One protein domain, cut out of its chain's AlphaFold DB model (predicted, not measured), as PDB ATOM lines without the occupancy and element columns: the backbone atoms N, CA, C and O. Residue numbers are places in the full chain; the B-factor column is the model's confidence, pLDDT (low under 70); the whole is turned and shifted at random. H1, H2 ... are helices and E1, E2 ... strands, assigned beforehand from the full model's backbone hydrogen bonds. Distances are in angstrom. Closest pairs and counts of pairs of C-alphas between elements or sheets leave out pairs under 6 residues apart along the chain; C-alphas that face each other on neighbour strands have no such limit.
ATOM      1  N   ASP A  40     236.002 217.773 296.102       90.62
ATOM      2  CA  ASP A  40     235.572 219.149 296.354       90.62
ATOM      3  C   ASP A  40     234.499 219.607 295.358       90.62
ATOM      4  O   ASP A  40     233.484 220.170 295.772       90.62
ATOM      5  N   HIS A  41     234.616 219.253 294.071       91.69
ATOM      6  CA  HIS A  41     233.561 219.535 293.087       91.69
ATOM      7  C   HIS A  41     232.293 218.733 293.348       91.69
ATOM      8  O   HIS A  41     231.199 219.266 293.188       91.69
ATOM      9  N   HIS A  42     232.409 217.485 293.806       93.88
ATOM     10  CA  HIS A  42     231.253 216.697 294.216       93.88
ATOM     11  C   HIS A  42     230.549 217.329 295.427       93.88
ATOM     12  O   HIS A  42     229.321 217.437 295.452       93.88
ATOM     13  N   ARG A  43     231.307 217.808 296.422       95.31
ATOM     14  CA  ARG A  43     230.747 218.532 297.575       95.31
ATOM     15  C   ARG A  43     230.047 219.819 297.145       95.31
ATOM     16  O   ARG A  43     228.939 220.079 297.614       95.31
ATOM     17  N   LEU A  44     230.651 220.583 296.237       96.06
ATOM     18  CA  LEU A  44     230.055 221.793 295.678       96.06
ATOM     19  C   LEU A  44     228.776 221.486 294.885       96.06
ATOM     20  O   LEU A  44     227.756 222.141 295.095       96.06
ATOM     21  N   PHE A  45     228.784 220.433 294.065       96.44
ATOM     22  CA  PHE A  45     227.601 219.935 293.361       96.44
ATOM     23  C   PHE A  45     226.453 219.630 294.331       96.44
ATOM     24  O   PHE A  45     225.335 220.106 294.136       96.44
ATOM     25  N   LEU A  46     226.718 218.879 295.405       96.31
ATOM     26  CA  LEU A  46     225.702 218.547 296.409       96.31
ATOM     27  C   LEU A  46     225.190 219.785 297.156       96.31
ATOM     28  O   LEU A  46     224.003 219.852 297.488       96.31
ATOM     29  N   ALA A  47     226.058 220.764 297.421       97.31
ATOM     30  CA  ALA A  47     225.670 222.024 298.044       97.31
ATOM     31  C   ALA A  47     224.727 222.826 297.135       97.31
ATOM     32  O   ALA A  47     223.646 223.219 297.575       97.31
ATOM     33  N   ILE A  48     225.075 222.991 295.858       96.88
ATOM     34  CA  ILE A  48     224.247 223.702 294.874       96.88
ATOM     35  C   ILE A  48     222.928 222.964 294.633       96.88
ATOM     36  O   ILE A  48     221.862 223.576 294.623       96.88
ATOM     37  N   ASP A  49     222.956 221.638 294.521       95.69
ATOM     38  CA  ASP A  49     221.757 220.808 294.397       95.69
ATOM     39  C   ASP A  49     220.808 220.955 295.604       95.69
ATOM     40  O   ASP A  49     219.579 220.919 295.448       95.69
ATOM     41  N   LYS A  50     221.360 221.145 296.809       95.50
ATOM     42  CA  LYS A  50     220.590 221.440 298.022       95.50
ATOM     43  C   LYS A  50     219.985 222.845 297.974       95.50
ATOM     44  O   LYS A  50     218.785 222.965 298.213       95.50
ATOM     45  N   VAL A  51     220.783 223.864 297.652       96.62
ATOM     46  CA  VAL A  51     220.345 225.274 297.580       96.62
ATOM     47  C   VAL A  51     219.254 225.468 296.532       96.62
ATOM     48  O   VAL A  51     218.279 226.156 296.782       96.62
ATOM     49  N   THR A  52     219.353 224.793 295.390       95.88
ATOM     50  CA  THR A  52     218.412 224.929 294.263       95.88
ATOM     51  C   THR A  52     217.130 224.101 294.421       95.88
ATOM     52  O   THR A  52     216.282 224.072 293.524       95.88
ATOM     53  N   LYS A  53     216.958 223.388 295.547       93.81
ATOM     54  CA  LYS A  53     215.753 222.583 295.810       93.81
ATOM     55  C   LYS A  53     214.462 223.417 295.823       93.81
ATOM     56  O   LYS A  53     213.523 222.976 295.159       93.81
ATOM     57  N   PRO A  54     214.388 224.577 296.501       93.00
ATOM     58  CA  PRO A  54     213.198 225.426 296.476       93.00
ATOM     59  C   PRO A  54     212.862 225.915 295.063       93.00
ATOM     60  O   PRO A  54     211.708 225.826 294.655       93.00
ATOM     61  N   CYS A  55     213.870 226.301 294.268       94.88
ATOM     62  CA  CYS A  55     213.686 226.747 292.883       94.88
ATOM     63  C   CYS A  55     212.994 225.673 292.030       94.88
ATOM     64  O   CYS A  55     212.088 225.975 291.261       94.88
ATOM     65  N   ARG A  56     213.382 224.397 292.192       90.94
ATOM     66  CA  ARG A  56     212.725 223.276 291.497       90.94
ATOM     67  C   ARG A  56     211.276 223.085 291.934       90.94
ATOM     68  O   ARG A  56     210.442 222.794 291.086       90.94
ATOM     69  N   GLY A  57     210.996 223.229 293.230       92.19
ATOM     70  CA  GLY A  57     209.637 223.156 293.767       92.19
ATOM     71  C   GLY A  57     208.743 224.229 293.153       92.19
ATOM     72  O   GLY A  57     207.740 223.899 292.530       92.19
ATOM     73  N   LEU A  58     209.176 225.490 293.219       94.75
ATOM     74  CA  LEU A  58     208.465 226.620 292.617       94.75
ATOM     75  C   LEU A  58     208.260 226.430 291.112       94.75
ATOM     76  O   LEU A  58     207.130 226.487 290.636       94.75
ATOM     77  N   ARG A  59     209.327 226.117 290.365       93.88
ATOM     78  CA  ARG A  59     209.241 225.862 288.921       93.88
ATOM     79  C   ARG A  59     208.251 224.746 288.599       93.88
ATOM     80  O   ARG A  59     207.525 224.854 287.619       93.88
ATOM     81  N   ASN A  60     208.230 223.668 289.385       92.62
ATOM     82  CA  ASN A  60     207.280 222.578 289.178       92.62
ATOM     83  C   ASN A  60     205.842 223.010 289.463       92.62
ATOM     84  O   ASN A  60     204.961 222.640 288.691       92.62
ATOM     85  N   ASN A  61     205.616 223.808 290.508       94.12
ATOM     86  CA  ASN A  61     204.298 224.359 290.791       94.12
ATOM     87  C   ASN A  61     203.818 225.206 289.606       94.12
ATOM     88  O   ASN A  61     202.818 224.861 288.989       94.12
ATOM     89  N   PHE A  62     204.582 226.218 289.184       95.69
ATOM     90  CA  PHE A  62     204.189 227.078 288.059       95.69
ATOM     91  C   PHE A  62     204.025 226.322 286.732       95.69
ATOM     92  O   PHE A  62     203.125 226.629 285.957       95.69
ATOM     93  N   ALA A  63     204.876 225.331 286.449       94.88
ATOM     94  CA  ALA A  63     204.844 224.619 285.171       94.88
ATOM     95  C   ALA A  63     203.741 223.556 285.073       94.88
ATOM     96  O   ALA A  63     203.348 223.195 283.963       94.88
ATOM     97  N   HIS A  64     203.309 222.989 286.202       94.00
ATOM     98  CA  HIS A  64     202.461 221.796 286.202       94.00
ATOM     99  C   HIS A  64     201.145 221.966 286.955       94.00
ATOM    100  O   HIS A  64     200.259 221.137 286.771       94.00
ATOM    101  N   HIS A  65     200.995 222.999 287.785       97.00
ATOM    102  CA  HIS A  65     199.716 223.297 288.425       97.00
ATOM    103  C   HIS A  65     198.790 224.059 287.488       97.00
ATOM    104  O   HIS A  65     199.204 224.624 286.475       97.00
ATOM    105  N   ILE A  66     197.512 224.050 287.842       96.06
ATOM    106  CA  ILE A  66     196.473 224.733 287.083       96.06
ATOM    107  C   ILE A  66     196.342 226.144 287.628       96.06
ATOM    108  O   ILE A  66     196.199 226.334 288.834       96.06
ATOM    109  N   TRP A  67     196.414 227.110 286.720       96.81
ATOM    110  CA  TRP A  67     196.364 228.531 287.025       96.81
ATOM    111  C   TRP A  67     194.909 228.979 287.132       96.81
ATOM    112  O   TRP A  67     194.068 228.562 286.332       96.81
ATOM    113  N   GLY A  68     194.616 229.829 288.110       94.81
ATOM    114  CA  GLY A  68     193.281 230.358 288.350       94.81
ATOM    115  C   GLY A  68     193.302 231.759 288.950       94.81
ATOM    116  O   GLY A  68     194.343 232.264 289.371       94.81
ATOM    117  N   ALA A  69     192.118 232.358 288.991       94.81
ATOM    118  CA  ALA A  69     191.834 233.640 289.619       94.81
ATOM    119  C   ALA A  69     190.559 233.511 290.467       94.81
ATOM    120  O   ALA A  69     189.794 232.556 290.298       94.81
ATOM    121  N   CYS A  70     190.350 234.448 291.386       93.25
ATOM    122  CA  CYS A  70     189.222 234.472 292.312       93.25
ATOM    123  C   CYS A  70     188.754 235.918 292.469       93.25
ATOM    124  O   CYS A  70     189.571 236.799 292.730       93.25
ATOM    125  N   ASP A  71     187.455 236.159 292.298       96.19
ATOM    126  CA  ASP A  71     186.887 237.513 292.319       96.19
ATOM    127  C   ASP A  71     187.017 238.161 293.708       96.19
ATOM    128  O   ASP A  71     187.148 239.377 293.827       96.19
ATOM    129  N   GLU A  72     187.039 237.349 294.767       96.38
ATOM    130  CA  GLU A  72     187.279 237.779 296.144       96.38
ATOM    131  C   GLU A  72     188.755 238.107 296.431       96.38
ATOM    132  O   GLU A  72     189.054 238.762 297.431       96.38
ATOM    133  N   LEU A  73     189.679 237.670 295.567       95.12
ATOM    134  CA  LEU A  73     191.122 237.910 295.658       95.12
ATOM    135  C   LEU A  73     191.674 238.389 294.299       95.12
ATOM    136  O   LEU A  73     192.488 237.693 293.686       95.12
ATOM    137  N   PRO A  74     191.259 239.576 293.817       95.12
ATOM    138  CA  PRO A  74     191.577 240.038 292.463       95.12
ATOM    139  C   PRO A  74     193.076 240.296 292.241       95.12
ATOM    140  O   PRO A  74     193.554 240.207 291.111       95.12
ATOM    141  N   ASP A  75     193.823 240.564 293.316       96.06
ATOM    142  CA  ASP A  75     195.267 240.835 293.287       96.06
ATOM    143  C   ASP A  75     196.122 239.580 293.544       96.06
ATOM    144  O   ASP A  75     197.320 239.674 293.829       96.06
ATOM    145  N   ALA A  76     195.511 238.392 293.485       97.12
ATOM    146  CA  ALA A  76     196.186 237.123 293.708       97.12
ATOM    147  C   ALA A  76     196.037 236.171 292.519       97.12
ATOM    148  O   ALA A  76     195.000 236.076 291.864       97.12
ATOM    149  N   MET A  77     197.086 235.388 292.298       96.81
ATOM    150  CA  MET A  77     197.082 234.255 291.391       96.81
ATOM    151  C   MET A  77     196.954 232.958 292.181       96.81
ATOM    152  O   MET A  77     197.669 232.739 293.161       96.81
ATOM    153  N   LEU A  78     196.080 232.069 291.721       96.56
ATOM    154  CA  LEU A  78     195.889 230.757 292.321       96.56
ATOM    155  C   LEU A  78     196.591 229.685 291.495       96.56
ATOM    156  O   LEU A  78     196.474 229.664 290.269       96.56
ATOM    157  N   LEU A  79     197.266 228.759 292.169       97.50
ATOM    158  CA  LEU A  79     197.703 227.491 291.594       97.50
ATOM    159  C   LEU A  79     197.054 226.343 292.361       97.50
ATOM    160  O   LEU A  79     197.081 226.334 293.588       97.50
ATOM    161  N   ILE A  80     196.521 225.347 291.660       96.06
ATOM    162  CA  ILE A  80     195.993 224.126 292.284       96.06
ATOM    163  C   ILE A  80     196.692 222.884 291.738       96.06
ATOM    164  O   ILE A  80     196.923 222.769 290.528       96.06
ATOM    165  N   ASP A  81     197.035 221.955 292.635       95.12
ATOM    166  CA  ASP A  81     197.577 220.655 292.243       95.12
ATOM    167  C   ASP A  81     196.566 219.935 291.323       95.12
ATOM    168  O   ASP A  81     195.399 219.773 291.700       95.12
ATOM    169  N   PRO A  82     196.966 219.476 290.120       94.00
ATOM    170  CA  PRO A  82     196.055 218.813 289.187       94.00
ATOM    171  C   PRO A  82     195.352 217.579 289.766       94.00
ATOM    172  O   PRO A  82     194.249 217.242 289.330       94.00
ATOM    173  N   THR A  83     195.950 216.911 290.756       93.00
ATOM    174  CA  THR A  83     195.335 215.773 291.455       93.00
ATOM    175  C   THR A  83     194.047 216.166 292.172       93.00
ATOM    176  O   THR A  83     193.127 215.360 292.212       93.00
ATOM    177  N   ALA A  84     193.914 217.411 292.641       92.81
ATOM    178  CA  ALA A  84     192.672 217.904 293.236       92.81
ATOM    179  C   ALA A  84     191.512 217.904 292.225       92.81
ATOM    180  O   ALA A  84     190.366 217.626 292.572       92.81
ATOM    181  N   ILE A  85     191.795 218.173 290.944       89.00
ATOM    182  CA  ILE A  85     190.775 218.094 289.890       89.00
ATOM    183  C   ILE A  85     190.416 216.640 289.590       89.00
ATOM    184  O   ILE A  85     189.248 216.342 289.340       89.00
ATOM    185  N   ILE A  86     191.396 215.735 289.607       89.88
ATOM    186  CA  ILE A  86     191.146 214.302 289.422       89.88
ATOM    187  C   ILE A  86     190.254 213.783 290.552       89.88
ATOM    188  O   ILE A  86     189.219 213.185 290.265       89.88
ATOM    189  N   ASP A  87     190.593 214.086 291.805       88.88
ATOM    190  CA  ASP A  87     189.814 213.708 292.988       88.88
ATOM    191  C   ASP A  87     188.377 214.240 292.896       88.88
ATOM    192  O   ASP A  87     187.415 213.496 293.087       88.88
ATOM    193  N   PHE A  88     188.212 215.510 292.508       88.75
ATOM    194  CA  PHE A  88     186.893 216.106 292.311       88.75
ATOM    195  C   PHE A  88     186.095 215.438 291.179       88.75
ATOM    196  O   PHE A  88     184.890 215.229 291.315       88.75
ATOM    197  N   ARG A  89     186.744 215.068 290.067       87.75
ATOM    198  CA  ARG A  89     186.096 214.348 288.956       87.75
ATOM    199  C   ARG A  89     185.677 212.937 289.349       87.75
ATOM    200  O   ARG A  89     184.587 212.516 288.971       87.75
ATOM    201  N   VAL A  90     186.520 212.222 290.093       88.25
ATOM    202  CA  VAL A  90     186.181 210.902 290.636       88.25
ATOM    203  C   VAL A  90     184.978 211.037 291.557       88.25
ATOM    204  O   VAL A  90     183.992 210.338 291.349       88.25
ATOM    205  N   TRP A  91     185.005 212.003 292.482       90.31
ATOM    206  CA  TRP A  91     183.865 212.287 293.345       90.31
ATOM    207  C   TRP A  91     182.599 212.548 292.525       90.31
ATOM    208  O   TRP A  91     181.617 211.852 292.736       90.31
ATOM    209  N   LEU A  92     182.609 213.441 291.530       88.88
ATOM    210  CA  LEU A  92     181.433 213.692 290.679       88.88
ATOM    211  C   LEU A  92     180.877 212.429 289.996       88.88
ATOM    212  O   LEU A  92     179.671 212.336 289.785       88.88
ATOM    213  N   ALA A  93     181.741 211.481 289.631       89.81
ATOM    214  CA  ALA A  93     181.343 210.250 288.956       89.81
ATOM    215  C   ALA A  93     180.821 209.166 289.914       89.81
ATOM    216  O   ALA A  93     180.039 208.315 289.491       89.81
ATOM    217  N   THR A  94     181.264 209.165 291.175       89.31
ATOM    218  CA  THR A  94     180.999 208.066 292.120       89.31
ATOM    219  C   THR A  94     180.168 208.460 293.336       89.31
ATOM    220  O   THR A  94     179.732 207.575 294.066       89.31
ATOM    221  N   SER A  95     179.981 209.754 293.601       82.88
ATOM    222  CA  SER A  95     179.330 210.224 294.826       82.88
ATOM    223  C   SER A  95     177.812 210.084 294.783       82.88
ATOM    224  O   SER A  95     177.135 210.373 293.795       82.88
ATOM    225  N   SER A  96     177.267 209.640 295.910       77.50
ATOM    226  CA  SER A  96     175.847 209.717 296.221       77.50
ATOM    227  C   SER A  96     175.502 211.106 296.772       77.50
ATOM    228  O   SER A  96     176.370 211.852 297.223       77.50
ATOM    229  N   ARG A  97     174.209 211.459 296.817       64.44
ATOM    230  CA  ARG A  97     173.742 212.741 297.392       64.44
ATOM    231  C   ARG A  97     174.142 212.968 298.861       64.44
ATOM    232  O   ARG A  97     174.003 214.093 299.331       64.44
ATOM    233  N   ALA A  98     174.574 211.932 299.582       68.12
ATOM    234  CA  ALA A  98     174.974 212.020 300.985       68.12
ATOM    235  C   ALA A  98     176.484 212.249 301.183       68.12
ATOM    236  O   ALA A  98     176.900 212.542 302.303       68.12
ATOM    237  N   ASP A  99     177.300 212.132 300.131       81.31
ATOM    238  CA  ASP A  99     178.752 212.242 300.259       81.31
ATOM    239  C   ASP A  99     179.198 213.705 300.301       81.31
ATOM    240  O   ASP A  99     178.775 214.542 299.496       81.31
ATOM    241  N   SER A 100     180.095 214.025 301.233       83.38
ATOM    242  CA  SER A 100     180.687 215.355 301.317       83.38
ATOM    243  C   SER A 100     181.621 215.611 300.134       83.38
ATOM    244  O   SER A 100     182.356 214.732 299.680       83.38
ATOM    245  N   ARG A 101     181.596 216.847 299.626       86.06
ATOM    246  CA  ARG A 101     182.516 217.290 298.577       86.06
ATOM    247  C   ARG A 101     183.957 217.281 299.115       86.06
ATOM    248  O   ARG A 101     184.179 217.808 300.208       86.06
ATOM    249  N   PRO A 102     184.940 216.777 298.348       85.62
ATOM    250  CA  PRO A 102     186.347 216.893 298.702       85.62
ATOM    251  C   PRO A 102     186.748 218.358 298.903       85.62
ATOM    252  O   PRO A 102     186.468 219.213 298.058       85.62
ATOM    253  N   ASN A 103     187.405 218.642 300.025       88.38
ATOM    254  CA  ASN A 103     188.041 219.928 300.279       88.38
ATOM    255  C   ASN A 103     189.529 219.811 299.930       88.38
ATOM    256  O   ASN A 103     190.214 218.945 300.467       88.38
ATOM    257  N   HIS A 104     190.003 220.673 299.030       91.00
ATOM    258  CA  HIS A 104     191.379 220.675 298.525       91.00
ATOM    259  C   HIS A 104     192.103 222.004 298.779       91.00
ATOM    260  O   HIS A 104     193.029 222.355 298.048       91.00
ATOM    261  N   HIS A 105     191.673 222.780 299.781       89.06
ATOM    262  CA  HIS A 105     192.330 224.048 300.126       89.06
ATOM    263  C   HIS A 105     193.811 223.861 300.500       89.06
ATOM    264  O   HIS A 105     194.619 224.744 300.244       89.06
ATOM    265  N   ASP A 106     194.184 222.701 301.043       91.69
ATOM    266  CA  ASP A 106     195.566 222.318 301.362       91.69
ATOM    267  C   ASP A 106     196.463 222.134 300.124       91.69
ATOM    268  O   ASP A 106     197.687 222.147 300.239       91.69
ATOM    269  N   ARG A 107     195.860 221.976 298.940       93.56
ATOM    270  CA  ARG A 107     196.545 221.832 297.644       93.56
ATOM    271  C   ARG A 107     196.423 223.075 296.762       93.56
ATOM    272  O   ARG A 107     196.746 223.019 295.573       93.56
ATOM    273  N   MET A 108     195.922 224.171 297.328       94.38
ATOM    274  CA  MET A 108     195.795 225.459 296.664       94.38
ATOM    275  C   MET A 108     196.877 226.407 297.171       94.38
ATOM    276  O   MET A 108     197.039 226.613 298.371       94.38
ATOM    277  N   PHE A 109     197.610 227.000 296.240       95.44
ATOM    278  CA  PHE A 109     198.620 228.009 296.510       95.44
ATOM    279  C   PHE A 109     198.092 229.361 296.050       95.44
ATOM    280  O   PHE A 109     197.586 229.482 294.933       95.44
ATOM    281  N   VAL A 110     198.234 230.366 296.905       96.50
ATOM    282  CA  VAL A 110     197.840 231.749 296.636       96.50
ATOM    283  C   VAL A 110     199.116 232.572 296.535       96.50
ATOM    284  O   VAL A 110     199.917 232.557 297.466       96.50
ATOM    285  N   TYR A 111     199.312 233.249 295.408       97.38
ATOM    286  CA  TYR A 111     200.469 234.101 295.155       97.38
ATOM    287  C   TYR A 111     200.008 235.533 294.908       97.38
ATOM    288  O   TYR A 111     199.381 235.815 293.887       97.38
ATOM    289  N   PHE A 112     200.356 236.442 295.809       97.56
ATOM    290  CA  PHE A 112     200.262 237.876 295.564       97.56
ATOM    291  C   PHE A 112     201.471 238.356 294.752       97.56
ATOM    292  O   PHE A 112     202.462 237.643 294.580       97.56
ATOM    293  N   GLU A 113     201.430 239.602 294.279       96.56
ATOM    294  CA  GLU A 113     202.513 240.187 293.477       96.56
ATOM    295  C   GLU A 113     203.896 240.063 294.148       96.56
ATOM    296  O   GLU A 113     204.888 239.743 293.489       96.56
ATOM    297  N   ASN A 114     203.974 240.272 295.464       97.12
ATOM    298  CA  ASN A 114     205.232 240.151 296.202       97.12
ATOM    299  C   ASN A 114     205.738 238.703 296.264       97.12
ATOM    300  O   ASN A 114     206.939 238.488 296.098       97.12
ATOM    301  N   ASP A 115     204.840 237.725 296.405       97.12
ATOM    302  CA  ASP A 115     205.203 236.303 296.384       97.12
ATOM    303  C   ASP A 115     205.741 235.903 295.004       97.12
ATOM    304  O   ASP A 115     206.705 235.146 294.891       97.12
ATOM    305  N   LEU A 116     205.155 236.448 293.931       96.25
ATOM    306  CA  LEU A 116     205.628 236.229 292.563       96.25
ATOM    307  C   LEU A 116     207.015 236.838 292.340       96.25
ATOM    308  O   LEU A 116     207.883 236.180 291.767       96.25
ATOM    309  N   LYS A 117     207.257 238.064 292.823       97.38
ATOM    310  CA  LYS A 117     208.583 238.704 292.761       97.38
ATOM    311  C   LYS A 117     209.632 237.887 293.511       97.38
ATOM    312  O   LYS A 117     210.731 237.678 292.996       97.38
ATOM    313  N   GLU A 118     209.296 237.387 294.697       97.00
ATOM    314  CA  GLU A 118     210.185 236.520 295.473       97.00
ATOM    315  C   GLU A 118     210.445 235.187 294.761       97.00
ATOM    316  O   GLU A 118     211.588 234.719 294.707       97.00
ATOM    317  N   ALA A 119     209.417 234.597 294.148       96.12
ATOM    318  CA  ALA A 119     209.557 233.368 293.384       96.12
ATOM    319  C   ALA A 119     210.465 233.547 292.157       96.12
ATOM    320  O   ALA A 119     211.330 232.702 291.918       96.12
ATOM    321  N   VAL A 120     210.313 234.648 291.408       96.12
ATOM    322  CA  VAL A 120     211.191 234.988 290.276       96.12
ATOM    323  C   VAL A 120     212.630 235.127 290.751       96.12
ATOM    324  O   VAL A 120     213.494 234.412 290.249       96.12
ATOM    325  N   LYS A 121     212.874 235.947 291.780       96.19
ATOM    326  CA  LYS A 121     214.212 236.131 292.355       96.19
ATOM    327  C   LYS A 121     214.836 234.798 292.772       96.19
ATOM    328  O   LYS A 121     215.968 234.496 292.407       96.19
ATOM    329  N   THR A 122     214.071 233.958 293.469       95.56
ATOM    330  CA  THR A 122     214.511 232.620 293.888       95.56
ATOM    331  C   THR A 122     214.907 231.753 292.688       95.56
ATOM    332  O   THR A 122     215.904 231.030 292.734       95.56
ATOM    333  N   MET A 123     214.132 231.789 291.600       95.12
ATOM    334  CA  MET A 123     214.427 231.018 290.390       95.12
ATOM    335  C   MET A 123     215.650 231.555 289.638       95.12
ATOM    336  O   MET A 123     216.468 230.751 289.190       95.12
ATOM    337  N   GLU A 124     215.805 232.874 289.535       95.50
ATOM    338  CA  GLU A 124     216.951 233.528 288.893       95.50
ATOM    339  C   GLU A 124     218.258 233.245 289.637       95.50
ATOM    340  O   GLU A 124     219.240 232.826 289.021       95.50
ATOM    341  N   GLU A 125     218.266 233.382 290.964       94.56
ATOM    342  CA  GLU A 125     219.427 233.061 291.799       94.56
ATOM    343  C   GLU A 125     219.806 231.579 291.679       94.56
ATOM    344  O   GLU A 125     220.979 231.228 291.514       94.56
ATOM    345  N   GLY A 126     218.806 230.691 291.689       95.56
ATOM    346  CA  GLY A 126     219.014 229.264 291.470       95.56
ATOM    347  C   GLY A 126     219.605 228.953 290.095       95.56
ATOM    348  O   GLY A 126     220.538 228.153 289.993       95.56
ATOM    349  N   LEU A 127     219.095 229.593 289.040       94.75
ATOM    350  CA  LEU A 127     219.602 229.434 287.678       94.75
ATOM    351  C   LEU A 127     221.041 229.943 287.558       94.75
ATOM    352  O   LEU A 127     221.881 229.241 287.001       94.75
ATOM    353  N   ALA A 128     221.345 231.114 288.120       96.00
ATOM    354  CA  ALA A 128     222.688 231.682 288.118       96.00
ATOM    355  C   ALA A 128     223.705 230.739 288.780       96.00
ATOM    356  O   ALA A 128     224.780 230.507 288.222       96.00
ATOM    357  N   LEU A 129     223.352 230.123 289.917       96.81
ATOM    358  CA  LEU A 129     224.202 229.127 290.577       96.81
ATOM    359  C   LEU A 129     224.450 227.899 289.697       96.81
ATOM    360  O   LEU A 129     225.593 227.458 289.563       96.81
ATOM    361  N   VAL A 130     223.396 227.344 289.089       95.38
ATOM    362  CA  VAL A 130     223.518 226.165 288.217       95.38
ATOM    363  C   VAL A 130     224.360 226.488 286.987       95.38
ATOM    364  O   VAL A 130     225.282 225.737 286.675       95.38
ATOM    365  N   SER A 131     224.091 227.607 286.315       94.94
ATOM    366  CA  SER A 131     224.852 228.040 285.141       94.94
ATOM    367  C   SER A 131     226.323 228.270 285.481       94.94
ATOM    368  O   SER A 131     227.193 227.778 284.767       94.94
ATOM    369  N   THR A 132     226.618 228.926 286.605       95.94
ATOM    370  CA  THR A 132     228.001 229.151 287.057       95.94
ATOM    371  C   THR A 132     228.714 227.835 287.368       95.94
ATOM    372  O   THR A 132     229.857 227.636 286.963       95.94
ATOM    373  N   PHE A 133     228.033 226.873 287.997       95.81
ATOM    374  CA  PHE A 133     228.598 225.539 288.225       95.81
ATOM    375  C   PHE A 133     228.847 224.760 286.927       95.81
ATOM    376  O   PHE A 133     229.828 224.029 286.814       95.81
ATOM    377  N   VAL A 134     227.981 224.916 285.926       92.81
ATOM    378  CA  VAL A 134     228.206 224.328 284.601       92.81
ATOM    379  C   VAL A 134     229.436 224.949 283.935       92.81
ATOM    380  O   VAL A 134     230.252 224.204 283.390       92.81
ATOM    381  N   MET A 135     229.603 226.275 284.008       91.69
ATOM    382  CA  MET A 135     230.785 226.972 283.479       91.69
ATOM    383  C   MET A 135     232.076 226.513 284.164       91.69
ATOM    384  O   MET A 135     233.045 226.210 283.471       91.69
ATOM    385  N   LEU A 136     232.055 226.308 285.487       93.19
ATOM    386  CA  LEU A 136     233.193 225.768 286.241       93.19
ATOM    387  C   LEU A 136     233.731 224.455 285.643       93.19
ATOM    388  O   LEU A 136     234.939 224.231 285.596       93.19
ATOM    389  N   GLY A 137     232.843 223.576 285.167       88.50
ATOM    390  CA  GLY A 137     233.226 222.305 284.538       88.50
ATOM    391  C   GLY A 137     233.903 222.450 283.168       88.50
ATOM    392  O   GLY A 137     234.471 221.483 282.658       88.50
ATOM    393  N   HIS A 138     233.833 223.635 282.562       88.19
ATOM    394  CA  HIS A 138     234.423 223.969 281.268       88.19
ATOM    395  C   HIS A 138     235.729 224.766 281.380       88.19
ATOM    396  O   HIS A 138     236.546 224.739 280.454       88.19
ATOM    397  N   GLU A 139     235.940 225.442 282.503       89.69
ATOM    398  CA  GLU A 139     237.095 226.295 282.756       89.69
ATOM    399  C   GLU A 139     238.348 225.505 283.155       89.69
ATOM    400  O   GLU A 139     238.305 224.338 283.558       89.69
ATOM    401  N   ARG A 140     239.513 226.150 283.030       91.00
ATOM    402  CA  ARG A 140     240.822 225.573 283.366       91.00
ATOM    403  C   ARG A 140     241.701 226.604 284.068       91.00
ATOM    404  O   ARG A 140     241.487 227.801 283.913       91.00
ATOM    405  N   GLY A 141     242.712 226.121 284.788       92.81
ATOM    406  CA  GLY A 141     243.714 226.973 285.432       92.81
ATOM    407  C   GLY A 141     243.104 227.936 286.452       92.81
ATOM    408  O   GLY A 141     242.211 227.554 287.206       92.81
ATOM    409  N   GLU A 142     243.592 229.174 286.451       94.12
ATOM    410  CA  GLU A 142     243.190 230.225 287.396       94.12
ATOM    411  C   GLU A 142     241.698 230.556 287.314       94.12
ATOM    412  O   GLU A 142     241.042 230.619 288.348       94.12
ATOM    413  N   VAL A 143     241.129 230.631 286.104       93.81
ATOM    414  CA  VAL A 143     239.698 230.931 285.902       93.81
ATOM    415  C   VAL A 143     238.815 229.924 286.642       93.81
ATOM    416  O   VAL A 143     237.892 230.305 287.355       93.81
ATOM    417  N   ARG A 144     239.154 228.629 286.568       93.31
ATOM    418  CA  ARG A 144     238.418 227.580 287.291       93.31
ATOM    419  C   ARG A 144     238.485 227.793 288.806       93.31
ATOM    420  O   ARG A 144     237.492 227.589 289.500       93.31
ATOM    421  N   ALA A 145     239.649 228.176 289.330       93.25
ATOM    422  CA  ALA A 145     239.821 228.423 290.760       93.25
ATOM    423  C   ALA A 145     239.022 229.654 291.223       93.25
ATOM    424  O   ALA A 145     238.391 229.617 292.281       93.25
ATOM    425  N   GLU A 146     238.995 230.718 290.420       95.38
ATOM    426  CA  GLU A 146     238.218 231.929 290.693       95.38
ATOM    427  C   GLU A 146     236.712 231.661 290.675       95.38
ATOM    428  O   GLU A 146     236.015 232.040 291.618       95.38
ATOM    429  N   THR A 147     236.209 230.936 289.676       94.94
ATOM    430  CA  THR A 147     234.791 230.559 289.592       94.94
ATOM    431  C   THR A 147     234.378 229.646 290.740       94.94
ATOM    432  O   THR A 147     233.293 229.807 291.307       94.94
ATOM    433  N   GLN A 148     235.243 228.709 291.143       95.75
ATOM    434  CA  GLN A 148     234.985 227.879 292.317       95.75
ATOM    435  C   GLN A 148     234.886 228.744 293.579       95.75
ATOM    436  O   GLN A 148     233.912 228.628 294.324       95.75
ATOM    437  N   LYS A 149     235.837 229.661 293.783       95.75
ATOM    438  CA  LYS A 149     235.831 230.592 294.918       95.75
ATOM    439  C   LYS A 149     234.597 231.496 294.909       95.75
ATOM    440  O   LYS A 149     234.015 231.738 295.965       95.75
ATOM    441  N   LEU A 150     234.164 231.961 293.737       95.81
ATOM    442  CA  LEU A 150     232.942 232.746 293.577       95.81
ATOM    443  C   LEU A 150     231.722 231.959 294.066       95.81
ATOM    444  O   LEU A 150     230.965 232.469 294.890       95.81
ATOM    445  N   LEU A 151     231.555 230.713 293.615       97.00
ATOM    446  CA  LEU A 151     230.461 229.841 294.052       97.00
ATOM    447  C   LEU A 151     230.507 229.570 295.559       97.00
ATOM    448  O   LEU A 151     229.479 229.657 296.226       97.00
ATOM    449  N   GLU A 152     231.684 229.270 296.103       96.88
ATOM    450  CA  GLU A 152     231.875 229.000 297.532       96.88
ATOM    451  C   GLU A 152     231.641 230.237 298.407       96.88
ATOM    452  O   GLU A 152     231.211 230.100 299.551       96.88
ATOM    453  N   SER A 153     231.871 231.441 297.872       96.06
ATOM    454  CA  SER A 153     231.633 232.705 298.579       96.06
ATOM    455  C   SER A 153     230.153 233.086 298.693       96.06
ATOM    456  O   SER A 153     229.802 233.934 299.514       96.06
ATOM    457  N   GLN A 154     229.268 232.449 297.917       96.88
ATOM    458  CA  GLN A 154     227.830 232.703 297.999       96.88
ATOM    459  C   GLN A 154     227.293 232.223 299.360       96.88
ATOM    460  O   GLN A 154     227.427 231.033 299.664       96.88
ATOM    461  N   PRO A 155     226.627 233.074 300.170       96.75
ATOM    462  CA  PRO A 155     226.255 232.732 301.550       96.75
ATOM    463  C   PRO A 155     225.467 231.421 301.678       96.75
ATOM    464  O   PRO A 155     225.775 230.566 302.508       96.75
ATOM    465  N   GLN A 156     224.490 231.227 300.794       96.00
ATOM    466  CA  GLN A 156     223.664 230.021 300.713       96.00
ATOM    467  C   GLN A 156     224.457 228.753 300.368       96.00
ATOM    468  O   GLN A 156     224.194 227.680 300.919       96.00
ATOM    469  N   VAL A 157     225.466 228.867 299.501       97.44
ATOM    470  CA  VAL A 157     226.345 227.750 299.133       97.44
ATOM    471  C   VAL A 157     227.306 227.444 300.276       97.44
ATOM    472  O   VAL A 157     227.416 226.283 300.671       97.44
ATOM    473  N   ALA A 158     227.929 228.462 300.876       96.81
ATOM    474  CA  ALA A 158     228.796 228.312 302.042       96.81
ATOM    475  C   ALA A 158     228.066 227.617 303.205       96.81
ATOM    476  O   ALA A 158     228.566 226.645 303.781       96.81
ATOM    477  N   GLN A 159     226.841 228.051 303.512       96.38
ATOM    478  CA  GLN A 159     226.006 227.431 304.540       96.38
ATOM    479  C   GLN A 159     225.663 225.975 304.191       96.38
ATOM    480  O   GLN A 159     225.722 225.084 305.049       96.38
ATOM    481  N   ALA A 160     225.336 225.695 302.925       96.62
ATOM    482  CA  ALA A 160     225.080 224.337 302.466       96.62
ATOM    483  C   ALA A 160     226.328 223.447 302.603       96.62
ATOM    484  O   ALA A 160     226.216 222.345 303.148       96.62
ATOM    485  N   LEU A 161     227.510 223.932 302.219       96.56
ATOM    486  CA  LEU A 161     228.791 223.235 302.374       96.56
ATOM    487  C   LEU A 161     229.097 222.916 303.842       96.56
ATOM    488  O   LEU A 161     229.425 221.773 304.166       96.56
ATOM    489  N   GLN A 162     228.912 223.877 304.751       95.12
ATOM    490  CA  GLN A 162     229.077 223.652 306.192       95.12
ATOM    491  C   GLN A 162     228.118 222.573 306.712       95.12
ATOM    492  O   GLN A 162     228.512 221.696 307.484       95.12
ATOM    493  N   SER A 163     226.860 222.599 306.266       93.88
ATOM    494  CA  SER A 163     225.863 221.605 306.675       93.88
ATOM    495  C   SER A 163     226.194 220.187 306.194       93.88
ATOM    496  O   SER A 163     225.853 219.220 306.873       93.88
ATOM    497  N   LEU A 164     226.871 220.058 305.048       91.62
ATOM    498  CA  LEU A 164     227.347 218.776 304.527       91.62
ATOM    499  C   LEU A 164     228.556 218.267 305.322       91.62
ATOM    500  O   LEU A 164     228.611 217.081 305.624       91.62
ATOM    501  N   SER A 165     229.470 219.152 305.739       85.81
ATOM    502  CA  SER A 165     230.589 218.779 306.620       85.81
ATOM    503  C   SER A 165     230.116 218.203 307.953       85.81
ATOM    504  O   SER A 165     230.669 217.214 308.417       85.81
TER     505      SER A 165
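Overview. This is residues 40 to 165 of the 173 residues of an uncharacterized protein of Mesorhizobium sp (UniProt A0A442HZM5). A small three-stranded sheet sits partway along a long, narrow structure, with a run of helices reaching away from it one way and an arm, H3 and the stretch after it, the other way. The long helix H4 leads from the sheet past H2 and H1; at the far end H5 folds back on H4 as a helical hairpin and H6 packs crosswise on H1. The printed part has 126 residues with six named helices and three named strands, in the order H1 H2 E1 E2 H3 E3 H4 H5 H6; the sheet runs E1 E2 E3, antiparallel throughout, and the class is mostly helix. It is only just extended, close to loose, with a radius of gyration of the C-alphas of 20.9 A and spans of 72 by 30 by 25 A.

Arrangement. In the sheet, the inner strand E2, residues 76 to 80, is antiparallel to the edge strand E1, residues 66 to 68, with N 68 and O 78 2.9 A apart. E1 and E2 form a hairpin. On E2's other side is the edge strand E3, residues 108 to 112, antiparallel too, with N 77 and O 111 2.8 A apart. H4, residues 113 to 136, is the hub, touching three helices, and only grazes the sheet with residues 113 to 119. H2, residues 53 to 64, only grazes the sheet with residues 61 to 64. H2 touches H4 with its residues 54 to 59 alone, at a steep tilt of 62 degrees, opposite ways; the C-alphas of Cys 55 and Met 123 are closest, 5.0 A apart. H1, residues 40 to 51, touches H4 at a shallow tilt of 12 degrees, opposite ways, closest at C-alphas Ile 48 and Leu 129, 6.9 A. H5, residues 141 to 153, touches H4 in a helical hairpin at a shallow tilt of 29 degrees, closest at C-alphas Leu 136 and Arg 144, 5.6 A. H6, residues 155 to 165, touches H1 at a steep tilt of 63 degrees, closest at C-alphas Ala 47 and Ala 160, 5.0 A. H3, residues 82 to 94, touches no helix and only grazes the sheet with residues 82 to 85. In the six helices every O i to N i+4 pair is within hydrogen-bond range.

Along the chain. H1 begins at C-alpha 40, (235.572, 219.149, 296.354), and measures 16.5 A; H2 measures 16.4 A. E2 measures 13.1 A, H3 18.7 A and E3 13.2 A. H4 measures 34.7 A from C-alpha 113, (202.513, 240.187, 293.477). H5 measures 18.8 A, and H6, 15.5 A, ends at C-alpha 165, (230.589, 218.779, 306.620).

Size, cuts and confidence. The C-alphas farthest apart are those of Arg 97 and Gly 141, 72.4 A. The printed part has no cut. The link from H3 to E3 is long, with 13 residues; residues 93 to 98 stand free. Mean pLDDT of the printed part is 93.3, and residues 97 to 98 are under 70.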